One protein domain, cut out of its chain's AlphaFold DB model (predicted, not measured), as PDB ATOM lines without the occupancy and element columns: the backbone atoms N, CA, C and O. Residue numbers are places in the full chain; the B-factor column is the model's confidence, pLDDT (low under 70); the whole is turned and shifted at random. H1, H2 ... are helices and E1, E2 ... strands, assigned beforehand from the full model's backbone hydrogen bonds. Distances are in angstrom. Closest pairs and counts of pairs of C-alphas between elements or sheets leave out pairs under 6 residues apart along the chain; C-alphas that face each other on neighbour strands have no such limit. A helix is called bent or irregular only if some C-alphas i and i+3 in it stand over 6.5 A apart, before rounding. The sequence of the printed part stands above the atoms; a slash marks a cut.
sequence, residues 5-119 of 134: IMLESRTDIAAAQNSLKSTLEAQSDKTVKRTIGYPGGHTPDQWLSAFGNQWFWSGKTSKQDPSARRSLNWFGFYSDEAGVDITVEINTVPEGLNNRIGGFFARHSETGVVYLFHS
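Overview. This is residues 5 to 119 of the 134 residues of an uncharacterized protein of Stenotrophomonas maltophilia (UniProt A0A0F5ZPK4). A five-stranded sheet, E4 E3 E2 E1 E5, folds back on itself into two facing leaves, with a small two-stranded hairpin, E6 and E7, at the other end of the domain. The long helix H1 runs past both, with residues 13 to 27 near the folded sheet and residues 12 to 20 near the hairpin. The printed part has 115 residues, with one named helix and seven named strands in the order H1 E1 E2 E3 E4 E5 E6 E7; the larger sheet is mixed, the smaller antiparallel, and the class is mixed, helices and strands. It is compact, with a radius of gyration of the C-alphas of 14.6 A, and spans 41 by 34 by 21 A.

Along the chain. Start in the larger sheet with E2, residues 41 to 51, the longest strand at 24.2 A, which bends by 85 degrees at residue 45. Beside it find E1, residues 30 to 38, 22.4 A long and bending by 68 degrees at residue 33, and E3, residues 54 to 60, 20.8 A long. The edge strands are E4, residues 71 to 77, 20.4 A long, and E5, residues 83 to 85. Find C-alpha 10 at (144.508, 148.347, 150.949); from there H1, residues 10 to 27, runs 25.7 A to C-alpha 27 at (127.952, 166.079, 159.504). Then look for E6, residues 103 to 108, and E7, residues 114 to 118, which ends at C-alpha 118 at (134.653, 158.995, 139.897).

Arrangement. E1 E2 E3 E4 form a meander, each strand the antiparallel neighbour of the one before. Look for N 46 and O 34 at 2.9 A between E2 and E1, N 51 and O 54 at 2.8 A between E3 and E2, and N 57 and O 74 at 2.9 A between E4 and E3. E5 is parallel to E1, with N 37 and O 84 at 2.8 A. In this folded sheet, one sheet bent back on itself, E4 E3 face E1 E5, with E2 as the hinge. H1 is on this sheet at a height of 10.5 A, over E4 and E3 and only just over E2, with 3 C-alphas. On the local plane it stands at 33 degrees to E3, only just slantwise to the strands; their closest C-alphas are Lys 21 and Ser 58, 6.8 A. Every O i to N i+4 pair in H1 is within hydrogen-bond range. The hairpin E6 and E7 has N 117 and O 104 at 2.8 A; the closest C-alphas of H1 and E6 are Ile 13 and Phe 105, 6.8 A. E6 is apart from E3 and E4, for instance.

Size, cuts and confidence. The C-alphas farthest apart, Ala 82 and Glu 110, are 43.7 A from each other. The printed part has no cut. The link from E5 to E6, residues 86 to 102, is long. The mean pLDDT of the printed part is 93.1; look to residues 62 to 67 for values under 70.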
ATOM      1  N   ILE A   5     147.361 162.028 143.641       96.31
ATOM      2  CA  ILE A   5     148.019 160.720 143.678       96.31
ATOM      3  C   ILE A   5     146.983 159.689 144.118       96.31
ATOM      4  O   ILE A   5     146.452 159.780 145.226       96.31
ATOM      5  N   MET A   6     146.662 158.734 143.248       96.06
ATOM      6  CA  MET A   6     145.694 157.681 143.552       96.06
ATOM      7  C   MET A   6     146.175 156.818 144.722       96.06
ATOM      8  O   MET A   6     147.351 156.471 144.808       96.06
ATOM      9  N   LEU A   7     145.259 156.475 145.626       97.44
ATOM     10  CA  LEU A   7     145.534 155.520 146.691       97.44
ATOM     11  C   LEU A   7     145.370 154.105 146.141       97.44
ATOM     12  O   LEU A   7     144.309 153.765 145.622       97.44
ATOM     13  N   GLU A   8     146.411 153.288 146.279       95.75
ATOM     14  CA  GLU A   8     146.423 151.905 145.788       95.75
ATOM     15  C   GLU A   8     146.524 150.881 146.921       95.75
ATOM     16  O   GLU A   8     146.046 149.756 146.780       95.75
ATOM     17  N   SER A   9     147.113 151.249 148.062       96.62
ATOM     18  CA  SER A   9     147.270 150.312 149.170       96.62
ATOM     19  C   SER A   9     145.925 150.025 149.838       96.62
ATOM     20  O   SER A   9     145.102 150.920 150.060       96.62
ATOM     21  N   ARG A  10     145.712 148.763 150.220       95.25
ATOM     22  CA  ARG A  10     144.508 148.347 150.949       95.25
ATOM     23  C   ARG A  10     144.280 149.146 152.226       95.25
ATOM     24  O   ARG A  10     143.144 149.490 152.546       95.25
ATOM     25  N   THR A  11     145.356 149.426 152.954       97.19
ATOM     26  CA  THR A  11     145.306 150.152 154.223       97.19
ATOM     27  C   THR A  11     144.887 151.603 154.010       97.19
ATOM     28  O   THR A  11     143.976 152.067 154.694       97.19
ATOM     29  N   ASP A  12     145.477 152.297 153.031       97.62
ATOM     30  CA  ASP A  12     145.130 153.694 152.739       97.62
ATOM     31  C   ASP A  12     143.694 153.820 152.230       97.62
ATOM     32  O   ASP A  12     142.962 154.715 152.651       97.62
ATOM     33  N   ILE A  13     143.260 152.902 151.361       97.56
ATOM     34  CA  ILE A  13     141.887 152.899 150.851       97.56
ATOM     35  C   ILE A  13     140.888 152.610 151.977       97.56
ATOM     36  O   ILE A  13     139.854 153.273 152.063       97.56
ATOM     37  N   ALA A  14     141.181 151.654 152.861       96.81
ATOM     38  CA  ALA A  14     140.323 151.364 154.007       96.81
ATOM     39  C   ALA A  14     140.234 152.560 154.970       96.81
ATOM     40  O   ALA A  14     139.142 152.887 155.435       96.81
ATOM     41  N   ALA A  15     141.355 153.240 155.231       98.06
ATOM     42  CA  ALA A  15     141.384 154.448 156.048       98.06
ATOM     43  C   ALA A  15     140.571 155.585 155.405       98.06
ATOM     44  O   ALA A  15     139.739 156.195 156.077       98.06
ATOM     45  N   ALA A  16     140.739 155.820 154.101       98.31
ATOM     46  CA  ALA A  16     139.977 156.820 153.356       98.31
ATOM     47  C   ALA A  16     138.470 156.516 153.347       98.31
ATOM     48  O   ALA A  16     137.657 157.411 153.567       98.31
ATOM     49  N   GLN A  17     138.090 155.248 153.166       98.00
ATOM     50  CA  GLN A  17     136.695 154.808 153.211       98.00
ATOM     51  C   GLN A  17     136.067 155.027 154.593       98.00
ATOM     52  O   GLN A  17     134.929 155.487 154.684       98.00
ATOM     53  N   ASN A  18     136.799 154.712 155.664       97.88
ATOM     54  CA  ASN A  18     136.333 154.959 157.025       97.88
ATOM     55  C   ASN A  18     136.203 156.462 157.294       97.88
ATOM     56  O   ASN A  18     135.185 156.886 157.831       97.88
ATOM     57  N   SER A  19     137.180 157.267 156.861       98.12
ATOM     58  CA  SER A  19     137.125 158.723 156.998       98.12
ATOM     59  C   SER A  19     135.917 159.304 156.271       98.12
ATOM     60  O   SER A  19     135.164 160.048 156.881       98.12
ATOM     61  N   LEU A  20     135.683 158.931 155.007       98.00
ATOM     62  CA  LEU A  20     134.510 159.364 154.241       98.00
ATOM     63  C   LEU A  20     133.216 159.079 155.007       98.00
ATOM     64  O   LEU A  20     132.397 159.978 155.197       98.00
ATOM     65  N   LYS A  21     133.053 157.827 155.450       97.88
ATOM     66  CA  LYS A  21     131.861 157.385 156.169       97.88
ATOM     67  C   LYS A  21     131.666 158.195 157.450       97.88
ATOM     68  O   LYS A  21     130.621 158.812 157.615       97.88
ATOM     69  N   SER A  22     132.673 158.231 158.321       97.81
ATOM     70  CA  SER A  22     132.577 158.910 159.614       97.81
ATOM     71  C   SER A  22     132.394 160.419 159.473       97.81
ATOM     72  O   SER A  22     131.643 161.005 160.244       97.81
ATOM     73  N   THR A  23     133.029 161.056 158.485       97.56
ATOM     74  CA  THR A  23     132.853 162.487 158.215       97.56
ATOM     75  C   THR A  23     131.422 162.801 157.791       97.56
ATOM     76  O   THR A  23     130.830 163.727 158.336       97.56
ATOM     77  N   LEU A  24     130.850 162.031 156.860       97.44
ATOM     78  CA  LEU A  24     129.477 162.255 156.404       97.44
ATOM     79  C   LEU A  24     128.460 161.937 157.507       97.44
ATOM     80  O   LEU A  24     127.581 162.748 157.770       97.44
ATOM     81  N   GLU A  25     128.606 160.819 158.215       97.31
ATOM     82  CA  GLU A  25     127.716 160.485 159.334       97.31
ATOM     83  C   GLU A  25     127.730 161.576 160.417       97.31
ATOM     84  O   GLU A  25     126.669 161.989 160.882       97.31
ATOM     85  N   ALA A  26     128.909 162.103 160.765       97.62
ATOM     86  CA  ALA A  26     129.054 163.150 161.777       97.62
ATOM     87  C   ALA A  26     128.507 164.523 161.351       97.62
ATOM     88  O   ALA A  26     128.154 165.322 162.212       97.62
ATOM     89  N   GLN A  27     128.463 164.812 160.048       97.38
ATOM     90  CA  GLN A  27     127.952 166.079 159.504       97.38
ATOM     91  C   GLN A  27     126.481 166.008 159.085       97.38
ATOM     92  O   GLN A  27     125.935 167.004 158.620       97.38
ATOM     93  N   SER A  28     125.859 164.834 159.189       97.81
ATOM     94  CA  SER A  28     124.470 164.650 158.785       97.81
ATOM     95  C   SER A  28     123.505 165.383 159.711       97.81
ATOM     96  O   SER A  28     123.697 165.416 160.926       97.81
ATOM     97  N   ASP A  29     122.437 165.935 159.137       97.25
ATOM     98  CA  ASP A  29     121.382 166.601 159.906       97.25
ATOM     99  C   ASP A  29     120.602 165.581 160.744       97.25
ATOM    100  O   ASP A  29     120.139 165.863 161.850       97.25
ATOM    101  N   LYS A  30     120.413 164.383 160.176       96.50
ATOM    102  CA  LYS A  30     119.681 163.278 160.794       96.50
ATOM    103  C   LYS A  30     120.062 161.935 160.183       96.50
ATOM    104  O   LYS A  30     120.383 161.832 158.997       96.50
ATOM    105  N   THR A  31     119.880 160.893 160.987       97.62
ATOM    106  CA  THR A  31     119.914 159.498 160.542       97.62
ATOM    107  C   THR A  31     118.488 158.973 160.415       97.62
ATOM    108  O   THR A  31     117.702 159.056 161.359       97.62
ATOM    109  N   VAL A  32     118.131 158.437 159.249       96.81
ATOM    110  CA  VAL A  32     116.758 158.011 158.923       96.81
ATOM    111  C   VAL A  32     116.735 156.607 158.343       96.81
ATOM    112  O   VAL A  32     117.644 156.217 157.620       96.81
ATOM    113  N   LYS A  33     115.682 155.839 158.640       97.56
ATOM    114  CA  LYS A  33     115.496 154.496 158.078       97.56
ATOM    115  C   LYS A  33     114.641 154.556 156.814       97.56
ATOM    116  O   LYS A  33     113.552 155.133 156.860       97.56
ATOM    117  N   ARG A  34     115.117 153.992 155.702       97.38
ATOM    118  CA  ARG A  34     114.440 154.012 154.392       97.38
ATOM    119  C   ARG A  34     114.738 152.758 153.573       97.38
ATOM    120  O   ARG A  34     115.735 152.074 153.796       97.38
ATOM    121  N   THR A  35     113.890 152.500 152.583       97.81
ATOM    122  CA  THR A  35     114.195 151.564 151.493       97.81
ATOM    123  C   THR A  35     114.971 152.288 150.395       97.81
ATOM    124  O   THR A  35     114.539 153.342 149.940       97.81
ATOM    125  N   ILE A  36     116.101 151.730 149.955       97.69
ATOM    126  CA  ILE A  36     116.917 152.292 148.868       97.69
ATOM    127  C   ILE A  36     116.588 151.570 147.556       97.69
ATOM    128  O   ILE A  36     116.807 150.362 147.459       97.69
ATOM    129  N   GLY A  37     116.081 152.288 146.557       96.25
ATOM    130  CA  GLY A  37     115.767 151.782 145.219       96.25
ATOM    131  C   GLY A  37     116.915 151.940 144.217       96.25
ATOM    132  O   GLY A  37     117.712 152.879 144.286       96.25
ATOM    133  N   TYR A  38     117.022 150.994 143.280       93.38
ATOM    134  CA  TYR A  38     117.949 151.042 142.144       93.38
ATOM    135  C   TYR A  38     117.434 150.201 140.965       93.38
ATOM    136  O   TYR A  38     116.558 149.351 141.140       93.38
ATOM    137  N   PRO A  39     117.969 150.373 139.739       87.00
ATOM    138  CA  PRO A  39     117.506 149.605 138.587       87.00
ATOM    139  C   PRO A  39     117.570 148.088 138.822       87.00
ATOM    140  O   PRO A  39     118.647 147.500 138.945       87.00
ATOM    141  N   GLY A  40     116.401 147.448 138.854       88.50
ATOM    142  CA  GLY A  40     116.266 146.002 139.036       88.50
ATOM    143  C   GLY A  40     116.225 145.515 140.488       88.50
ATOM    144  O   GLY A  40     116.302 144.305 140.694       88.50
ATOM    145  N   GLY A  41     116.099 146.395 141.488       92.62
ATOM    146  CA  GLY A  41     115.912 145.957 142.871       92.62
ATOM    147  C   GLY A  41     115.788 147.078 143.898       92.62
ATOM    148  O   GLY A  41     115.717 148.258 143.576       92.62
ATOM    149  N   HIS A  42     115.748 146.680 145.164       95.88
ATOM    150  CA  HIS A  42     115.781 147.590 146.300       95.88
ATOM    151  C   HIS A  42     116.478 146.922 147.487       95.88
ATOM    152  O   HIS A  42     116.567 145.696 147.567       95.88
ATOM    153  N   THR A  43     116.972 147.732 148.418       95.56
ATOM    154  CA  THR A  43     117.503 147.294 149.710       95.56
ATOM    155  C   THR A  43     116.659 147.935 150.816       95.56
ATOM    156  O   THR A  43     116.765 149.146 151.022       95.56
ATOM    157  N   PRO A  44     115.786 147.174 151.502       96.94
ATOM    158  CA  PRO A  44     114.895 147.726 152.517       96.94
ATOM    159  C   PRO A  44     115.636 148.067 153.814       96.94
ATOM    160  O   PRO A  44     116.736 147.569 154.075       96.94
ATOM    161  N   ASP A  45     114.985 148.878 154.650       96.12
ATOM    162  CA  ASP A  45     115.328 149.049 156.067       96.12
ATOM    163  C   ASP A  45     116.760 149.542 156.360       96.12
ATOM    164  O   ASP A  45     117.341 149.211 157.396       96.12
ATOM    165  N   GLN A  46     117.331 150.364 155.478       96.94
ATOM    166  CA  GLN A  46     118.677 150.912 155.640       96.94
ATOM    167  C   GLN A  46     118.671 152.229 156.411       96.94
ATOM    168  O   GLN A  46     117.810 153.081 156.199       96.94
ATOM    169  N   TRP A  47     119.666 152.410 157.278       97.50
ATOM    170  CA  TRP A  47     119.939 153.683 157.942       97.50
ATOM    171  C   TRP A  47     120.783 154.575 157.036       97.50
ATOM    172  O   TRP A  47     121.892 154.198 156.668       97.50
ATOM    173  N   LEU A  48     120.248 155.737 156.679       97.38
ATOM    174  CA  LEU A  48     120.882 156.727 155.815       97.38
ATOM    175  C   LEU A  48     121.257 157.964 156.625       97.38
ATOM    176  O   LEU A  48     120.513 158.355 157.525       97.38
ATOM    177  N   SER A  49     122.327 158.635 156.217       98.44
ATOM    178  CA  SER A  49     122.652 159.995 156.646       98.44
ATOM    179  C   SER A  49     121.981 160.994 155.701       98.44
ATOM    180  O   SER A  49     122.223 160.931 154.496       98.44
ATOM    181  N   ALA A  50     121.140 161.895 156.211       97.75
ATOM    182  CA  ALA A  50     120.448 162.912 155.410       97.75
ATOM    183  C   ALA A  50     121.051 164.315 155.614       97.75
ATOM    184  O   ALA A  50     121.446 164.664 156.725       97.75
ATOM    185  N   PHE A  51     121.086 165.099 154.533       97.25
ATOM    186  CA  PHE A  51     121.636 166.456 154.444       97.25
ATOM    187  C   PHE A  51     120.682 167.324 153.619       97.25
ATOM    188  O   PHE A  51     120.703 167.272 152.389       97.25
ATOM    189  N   GLY A  52     119.796 168.082 154.260       95.25
ATOM    190  CA  GLY A  52     118.738 168.823 153.575       95.25
ATOM    191  C   GLY A  52     117.946 167.933 152.609       95.25
ATOM    192  O   GLY A  52     117.204 167.045 153.028       95.25
ATOM    193  N   ASN A  53     118.119 168.157 151.303       96.19
ATOM    194  CA  ASN A  53     117.480 167.390 150.231       96.19
ATOM    195  C   ASN A  53     118.363 166.276 149.635       96.19
ATOM    196  O   ASN A  53     118.086 165.813 148.530       96.19
ATOM    197  N   GLN A  54     119.421 165.847 150.320       98.06
ATOM    198  CA  GLN A  54     120.353 164.809 149.872       98.06
ATOM    199  C   GLN A  54     120.504 163.714 150.928       98.06
ATOM    200  O   GLN A  54     120.247 163.929 152.112       98.06
ATOM    201  N   TRP A  55     120.943 162.528 150.516       98.19
ATOM    202  CA  TRP A  55     121.275 161.438 151.429       98.19
ATOM    203  C   TRP A  55     122.545 160.700 151.009       98.19
ATOM    204  O   TRP A  55     122.936 160.712 149.840       98.19
ATOM    205  N   PHE A  56     123.161 160.033 151.982       98.44
ATOM    206  CA  PHE A  56     124.315 159.156 151.827       98.44
ATOM    207  C   PHE A  56     124.086 157.822 152.540       98.44
ATOM    208  O   PHE A  56     123.528 157.764 153.640       98.44
ATOM    209  N   TRP A  57     124.568 156.748 151.920       98.25
ATOM    210  CA  TRP A  57     124.699 155.434 152.536       98.25
ATOM    211  C   TRP A  57     126.007 154.770 152.101       98.25
ATOM    212  O   TRP A  57     126.427 154.893 150.945       98.25
ATOM    213  N   SER A  58     126.626 154.012 153.008       97.19
ATOM    214  CA  SER A  58     127.799 153.198 152.691       97.19
ATOM    215  C   SER A  58     127.683 151.774 153.215       97.19
ATOM    216  O   SER A  58     127.235 151.529 154.334       97.19
ATOM    217  N   GLY A  59     128.159 150.828 152.408       94.12
ATOM    218  CA  GLY A  59     128.174 149.411 152.742       94.12
ATOM    219  C   GLY A  59     129.252 148.646 151.987       94.12
ATOM    220  O   GLY A  59     130.206 149.217 151.463       94.12
ATOM    221  N   LYS A  60     129.123 147.322 151.937       91.12
ATOM    222  CA  LYS A  60     130.047 146.437 151.216       91.12
ATOM    223  C   LYS A  60     129.251 145.402 150.438       91.12
ATOM    224  O   LYS A  60     128.198 144.961 150.887       91.12
ATOM    225  N   THR A  61     129.763 144.973 149.290       85.81
ATOM    226  CA  THR A  61     129.172 143.830 148.583       85.81
ATOM    227  C   THR A  61     129.299 142.553 149.405       85.81
ATOM    228  O   THR A  61     130.389 142.240 149.878       85.81
ATOM    229  N   SER A  62     128.230 141.760 149.467       67.69
ATOM    230  CA  SER A  62     128.213 140.428 150.091       67.69
ATOM    231  C   SER A  62     128.865 139.325 149.244       67.69
ATOM    232  O   SER A  62     128.904 138.169 149.660       67.69
ATOM    233  N   LYS A  63     129.363 139.651 148.043       65.56
ATOM    234  CA  LYS A  63     129.894 138.662 147.095       65.56
ATOM    235  C   LYS A  63     131.156 137.990 147.639       65.56
ATOM    236  O   LYS A  63     132.097 138.671 148.049       65.56
ATOM    237  N   GLN A  64     131.188 136.654 147.583       58.38
ATOM    238  CA  GLN A  64     132.368 135.882 147.986       58.38
ATOM    239  C   GLN A  64     133.560 136.126 147.047       58.38
ATOM    240  O   GLN A  64     134.697 136.146 147.523       58.38
ATOM    241  N   ASP A  65     133.295 136.371 145.755       64.44
ATOM    242  CA  ASP A  65     134.300 136.667 144.727       64.44
ATOM    243  C   ASP A  65     135.152 137.896 145.107       64.44
ATOM    244  O   ASP A  65     134.635 139.023 145.123       64.44
ATOM    245  N   PRO A  66     136.459 137.712 145.380       65.62
ATOM    246  CA  PRO A  66     137.369 138.799 145.720       65.62
ATOM    247  C   PRO A  66     137.437 139.901 144.657       65.62
ATOM    248  O   PRO A  66     137.577 141.067 145.020       65.62
ATOM    249  N   SER A  67     137.286 139.561 143.372       64.19
ATOM    250  CA  SER A  67     137.339 140.517 142.256       64.19
ATOM    251  C   SER A  67     136.098 141.413 142.171       64.19
ATOM    252  O   SER A  67     136.130 142.486 141.563       64.19
ATOM    253  N   ALA A  68     135.010 140.995 142.822       71.56
ATOM    254  CA  ALA A  68     133.758 141.730 142.901       71.56
ATOM    255  C   ALA A  68     133.605 142.517 144.212       71.56
ATOM    256  O   ALA A  68     132.618 143.248 144.357       71.56
ATOM    257  N   ARG A  69     134.550 142.375 145.157       85.38
ATOM    258  CA  ARG A  69     134.527 143.105 146.427       85.38
ATOM    259  C   ARG A  69     134.703 144.592 146.174       85.38
ATOM    260  O   ARG A  69     135.670 145.022 145.552       85.38
ATOM    261  N   ARG A  70     133.774 145.372 146.710       90.38
ATOM    262  CA  ARG A  70     133.817 146.832 146.677       90.38
ATOM    263  C   ARG A  70     133.128 147.412 147.899       90.38
ATOM    264  O   ARG A  70     132.173 146.822 148.417       90.38
ATOM    265  N   SER A  71     133.611 148.569 148.326       94.69
ATOM    266  CA  SER A  71     132.842 149.446 149.197       94.69
ATOM    267  C   SER A  71     131.790 150.142 148.344       94.69
ATOM    268  O   SER A  71     132.072 150.580 147.226       94.69
ATOM    269  N   LEU A  72     130.571 150.180 148.860       95.19
ATOM    270  CA  LEU A  72     129.438 150.842 148.242       95.19
ATOM    271  C   LEU A  72     129.330 152.248 148.823       95.19
ATOM    272  O   LEU A  72     129.377 152.391 150.043       95.19
ATOM    273  N   ASN A  73     129.195 153.255 147.964       97.50
ATOM    274  CA  ASN A  73     128.919 154.634 148.370       97.50
ATOM    275  C   ASN A  73     127.795 155.164 147.490       97.50
ATOM    276  O   ASN A  73     127.999 155.408 146.297       97.50
ATOM    277  N   TRP A  74     126.607 155.267 148.072       97.44
ATOM    278  CA  TRP A  74     125.382 155.626 147.377       97.44
ATOM    279  C   TRP A  74     124.893 156.979 147.857       97.44
ATOM    280  O   TRP A  74     124.924 157.270 149.053       97.44
ATOM    281  N   PHE A  75     124.448 157.782 146.901       97.62
ATOM    282  CA  PHE A  75     123.957 159.128 147.122       97.62
ATOM    283  C   PHE A  75     122.679 159.335 146.326       97.62
ATOM    284  O   PHE A  75     122.511 158.778 145.234       97.62
ATOM    285  N   GLY A  76     121.812 160.203 146.822       97.69
ATOM    286  CA  GLY A  76     120.645 160.619 146.067       97.69
ATOM    287  C   GLY A  76     119.922 161.794 146.683       97.69
ATOM    288  O   GLY A  76     120.376 162.370 147.673       97.69
ATOM    289  N   PHE A  77     118.797 162.147 146.072       97.88
ATOM    290  CA  PHE A  77     117.897 163.146 146.624       97.88
ATOM    291  C   PHE A  77     117.041 162.538 147.726       97.88
ATOM    292  O   PHE A  77     116.502 161.438 147.592       97.88
ATOM    293  N   TYR A  78     116.965 163.253 148.839       96.81
ATOM    294  CA  TYR A  78     116.153 162.879 149.979       96.81
ATOM    295  C   TYR A  78     114.721 163.374 149.797       96.81
ATOM    296  O   TYR A  78     114.490 164.513 149.391       96.81
ATOM    297  N   SER A  79     113.774 162.515 150.156       93.00
ATOM    298  CA  SER A  79     112.369 162.845 150.349       93.00
ATOM    299  C   SER A  79     111.879 162.198 151.647       93.00
ATOM    300  O   SER A  79     112.463 161.234 152.157       93.00
ATOM    301  N   ASP A  80     110.785 162.719 152.199       90.50
ATOM    302  CA  ASP A  80     110.159 162.135 153.389       90.50
ATOM    303  C   ASP A  80     109.313 160.885 153.077       90.50
ATOM    304  O   ASP A  80     108.708 160.309 153.981       90.50
ATOM    305  N   GLU A  81     109.315 160.412 151.827       93.25
ATOM    306  CA  GLU A  81     108.674 159.159 151.432       93.25
ATOM    307  C   GLU A  81     109.343 157.937 152.085       93.25
ATOM    308  O   GLU A  81     110.445 158.002 152.635       93.25
ATOM    309  N   ALA A  82     108.668 156.785 152.030       90.81
ATOM    310  CA  ALA A  82     109.158 155.543 152.632       90.81
ATOM    311  C   ALA A  82     110.444 155.002 151.970       90.81
ATOM    312  O   ALA A  82     111.187 154.230 152.590       90.81
ATOM    313  N   GLY A  83     110.722 155.408 150.729       95.50
ATOM    314  CA  GLY A  83     111.906 155.014 149.976       95.50
ATOM    315  C   GLY A  83     112.585 156.191 149.286       95.50
ATOM    316  O   GLY A  83     112.003 157.259 149.138       95.50
ATOM    317  N   VAL A  84     113.834 155.972 148.887       97.69
ATOM    318  CA  VAL A  84     114.651 156.911 148.111       97.69
ATOM    319  C   VAL A  84     115.413 156.152 147.030       97.69
ATOM    320  O   VAL A  84     115.774 154.994 147.233       97.69
ATOM    321  N   ASP A  85     115.707 156.802 145.907       97.56
ATOM    322  CA  ASP A  85     116.442 156.187 144.798       97.56
ATOM    323  C   ASP A  85     117.906 156.626 144.750       97.56
ATOM    324  O   ASP A  85     118.243 157.788 145.010       97.56
ATOM    325  N   ILE A  86     118.793 155.700 144.366       96.62
ATOM    326  CA  ILE A  86     120.193 156.026 144.071       96.62
ATOM    327  C   ILE A  86     120.237 156.970 142.867       96.62
ATOM    328  O   ILE A  86     119.844 156.606 141.761       96.62
ATOM    329  N   THR A  87     120.793 158.163 143.066       95.56
ATOM    330  CA  THR A  87     121.119 159.097 141.977       95.56
ATOM    331  C   THR A  87     122.565 158.921 141.517       95.56
ATOM    332  O   THR A  87     122.847 158.966 140.322       95.56
ATOM    333  N   VAL A  88     123.492 158.698 142.456       93.25
ATOM    334  CA  VAL A  88     124.923 158.520 142.178       93.25
ATOM    335  C   VAL A  88     125.482 157.354 142.994       93.25
ATOM    336  O   VAL A  88     125.243 157.242 144.195       93.25
ATOM    337  N   GLU A  89     126.278 156.503 142.346       92.38
ATOM    338  CA  GLU A  89     127.028 155.411 142.975       92.38
ATOM    339  C   GLU A  89     128.527 155.585 142.682       92.38
ATOM    340  O   GLU A  89     128.945 155.565 141.524       92.38
ATOM    341  N   ILE A  90     129.351 155.734 143.726       95.06
ATOM    342  CA  ILE A  90     130.816 155.860 143.606       95.06
ATOM    343  C   ILE A  90     131.495 154.761 144.422       95.06
ATOM    344  O   ILE A  90     132.040 154.969 145.509       95.06
ATOM    345  N   ASN A  91     131.454 153.547 143.890       94.19
ATOM    346  CA  ASN A  91     132.056 152.396 144.551       94.19
ATOM    347  C   ASN A  91     133.573 152.391 144.419       94.19
ATOM    348  O   ASN A  91     134.097 152.701 143.351       94.19
ATOM    349  N   THR A  92     134.257 151.933 145.461       94.56
ATOM    350  CA  THR A  92     135.718 151.805 145.493       94.56
ATOM    351  C   THR A  92     136.132 150.350 145.675       94.56
ATOM    352  O   THR A  92     135.431 149.551 146.303       94.56
ATOM    353  N   VAL A  93     137.270 149.979 145.093       92.75
ATOM    354  CA  VAL A  93     137.877 148.658 145.299       92.75
ATOM    355  C   VAL A  93     138.710 148.629 146.571       92.75
ATOM    356  O   VAL A  93     139.186 149.671 146.996       92.75
ATOM    357  N   PRO A  94     138.908 147.456 147.193       92.06
ATOM    358  CA  PRO A  94     139.678 147.363 148.424       92.06
ATOM    359  C   PRO A  94     141.187 147.552 148.233       92.06
ATOM    360  O   PRO A  94     141.868 147.679 149.238       92.06
ATOM    361  N   GLU A  95     141.713 147.479 147.007       93.38
ATOM    362  CA  GLU A  95     143.148 147.550 146.701       93.38
ATOM    363  C   GLU A  95     143.372 147.791 145.202       93.38
ATOM    364  O   GLU A  95     142.622 147.266 144.373       93.38
ATOM    365  N   GLY A  96     144.421 148.546 144.875       89.56
ATOM    366  CA  GLY A  96     144.897 148.808 143.521       89.56
ATOM    367  C   GLY A  96     143.900 149.544 142.625       89.56
ATOM    368  O   GLY A  96     142.907 150.121 143.067       89.56
ATOM    369  N   LEU A  97     144.175 149.498 141.320       82.94
ATOM    370  CA  LEU A  97     143.295 150.017 140.276       82.94
ATOM    371  C   LEU A  97     142.405 148.907 139.708       82.94
ATOM    372  O   LEU A  97     142.881 147.837 139.330       82.94
ATOM    373  N   ASN A  98     141.115 149.196 139.532       78.19
ATOM    374  CA  ASN A  98     140.201 148.321 138.805       78.19
ATOM    375  C   ASN A  98     139.548 149.067 137.641       78.19
ATOM    376  O   ASN A  98     138.675 149.905 137.833       78.19
ATOM    377  N   ASN A  99     139.901 148.691 136.411       76.81
ATOM    378  CA  ASN A  99     139.394 149.335 135.192       76.81
ATOM    379  C   ASN A  99     137.877 149.167 134.956       76.81
ATOM    380  O   ASN A  99     137.333 149.771 134.027       76.81
ATOM    381  N   ARG A 100     137.189 148.343 135.759       80.44
ATOM    382  CA  ARG A 100     135.735 148.116 135.698       80.44
ATOM    383  C   ARG A 100     134.956 148.947 136.715       80.44
ATOM    384  O   ARG A 100     133.765 149.159 136.507       80.44
ATOM    385  N   ILE A 101     135.588 149.361 137.813       86.00
ATOM    386  CA  ILE A 101     134.950 150.119 138.893       86.00
ATOM    387  C   ILE A 101     135.445 151.556 138.807       86.00
ATOM    388  O   ILE A 101     136.639 151.821 138.863       86.00
ATOM    389  N   GLY A 102     134.512 152.485 138.610       87.75
ATOM    390  CA  GLY A 102     134.854 153.857 138.261       87.75
ATOM    391  C   GLY A 102     135.325 154.726 139.426       87.75
ATOM    392  O   GLY A 102     135.918 155.768 139.148       87.75
ATOM    393  N   GLY A 103     135.050 154.339 140.675       93.69
ATOM    394  CA  GLY A 103     135.375 155.122 141.864       93.69
ATOM    395  C   GLY A 103     136.721 154.754 142.487       93.69
ATOM    396  O   GLY A 103     137.093 153.581 142.552       93.69
ATOM    397  N   PHE A 104     137.445 155.765 142.959       95.56
ATOM    398  CA  PHE A 104     138.751 155.617 143.609       95.56
ATOM    399  C   PHE A 104     139.029 156.796 144.544       95.56
ATOM    400  O   PHE A 104     138.420 157.855 144.415       95.56
ATOM    401  N   PHE A 105     139.963 156.625 145.476       97.56
ATOM    402  CA  PHE A 105     140.459 157.728 146.296       97.56
ATOM    403  C   PHE A 105     141.759 158.274 145.718       97.56
ATOM    404  O   PHE A 105     142.594 157.513 145.228       97.56
ATOM    405  N   ALA A 106     141.961 159.585 145.820       97.44
ATOM    406  CA  ALA A 106     143.257 160.186 145.546       97.44
ATOM    407  C   ALA A 106     143.582 161.282 146.558       97.44
ATOM    408  O   ALA A 106     142.704 161.992 147.052       97.44
ATOM    409  N   ARG A 107     144.871 161.393 146.867       97.81
ATOM    410  CA  ARG A 107     145.439 162.370 147.786       97.81
ATOM    411  C   ARG A 107     145.959 163.563 147.003       97.81
ATOM    412  O   ARG A 107     146.722 163.402 146.052       97.81
ATOM    413  N   HIS A 108     145.575 164.756 147.420       97.19
ATOM    414  CA  HIS A 108     146.171 165.985 146.924       97.19
ATOM    415  C   HIS A 108     147.612 166.100 147.437       97.19
ATOM    416  O   HIS A 108     147.845 166.082 148.646       97.19
ATOM    417  N   SER A 109     148.578 166.184 146.524       95.94
ATOM    418  CA  SER A 109     150.019 166.110 146.832       95.94
ATOM    419  C   SER A 109     150.520 167.202 147.781       95.94
ATOM    420  O   SER A 109     151.418 166.937 148.571       95.94
ATOM    421  N   GLU A 110     149.933 168.399 147.740       95.50
ATOM    422  CA  GLU A 110     150.398 169.539 148.545       95.50
ATOM    423  C   GLU A 110     149.696 169.641 149.907       95.50
ATOM    424  O   GLU A 110     150.304 170.055 150.887       95.50
ATOM    425  N   THR A 111     148.420 169.251 149.994       96.44
ATOM    426  CA  THR A 111     147.606 169.431 151.218       96.44
ATOM    427  C   THR A 111     147.404 168.137 151.996       96.44
ATOM    428  O   THR A 111     146.951 168.171 153.135       96.44
ATOM    429  N   GLY A 112     147.665 166.983 151.380       95.25
ATOM    430  CA  GLY A 112     147.381 165.674 151.963       95.25
ATOM    431  C   GLY A 112     145.892 165.320 152.044       95.25
ATOM    432  O   GLY A 112     145.569 164.206 152.450       95.25
ATOM    433  N   VAL A 113     144.984 166.215 151.631       96.31
ATOM    434  CA  VAL A 113     143.536 165.966 151.644       96.31
ATOM    435  C   VAL A 113     143.208 164.823 150.685       96.31
ATOM    436  O   VAL A 113     143.693 164.782 149.551       96.31
ATOM    437  N   VAL A 114     142.384 163.887 151.149       97.81
ATOM    438  CA  VAL A 114     141.930 162.737 150.365       97.81
ATOM    439  C   VAL A 114     140.522 162.998 149.853       97.81
ATOM    440  O   VAL A 114     139.637 163.383 150.612       97.81
ATOM    441  N   TYR A 115     140.316 162.748 148.565       97.44
ATOM    442  CA  TYR A 115     139.043 162.943 147.885       97.44
ATOM    443  C   TYR A 115     138.550 161.624 147.299       97.44
ATOM    444  O   TYR A 115     139.347 160.796 146.848       97.44
ATOM    445  N   LEU A 116     137.228 161.457 147.270       97.44
ATOM    446  CA  LEU A 116     136.561 160.410 146.506       97.44
ATOM    447  C   LEU A 116     136.337 160.903 145.071       97.44
ATOM    448  O   LEU A 116     135.644 161.892 144.850       97.44
ATOM    449  N   PHE A 117     136.902 160.196 144.100       95.62
ATOM    450  CA  PHE A 117     136.770 160.488 142.677       95.62
ATOM    451  C   PHE A 117     135.885 159.463 141.978       95.62
ATOM    452  O   PHE A 117     135.805 158.302 142.381       95.62
ATOM    453  N   HIS A 118     135.290 159.881 140.861       92.44
ATOM    454  CA  HIS A 118     134.653 158.995 139.897       92.44
ATOM    455  C   HIS A 118     135.207 159.272 138.494       92.44
ATOM    456  O   HIS A 118     135.245 160.410 138.039       92.44
ATOM    457  N   SER A 119     135.607 158.226 137.774       87.94
ATOM    458  CA  SER A 119     136.215 158.326 136.434       87.94
ATOM    459  C   SER A 119     135.235 158.666 135.300       87.94
ATOM    460  O   SER A 119     135.636 158.711 134.138       87.94
TER     461      SER A 119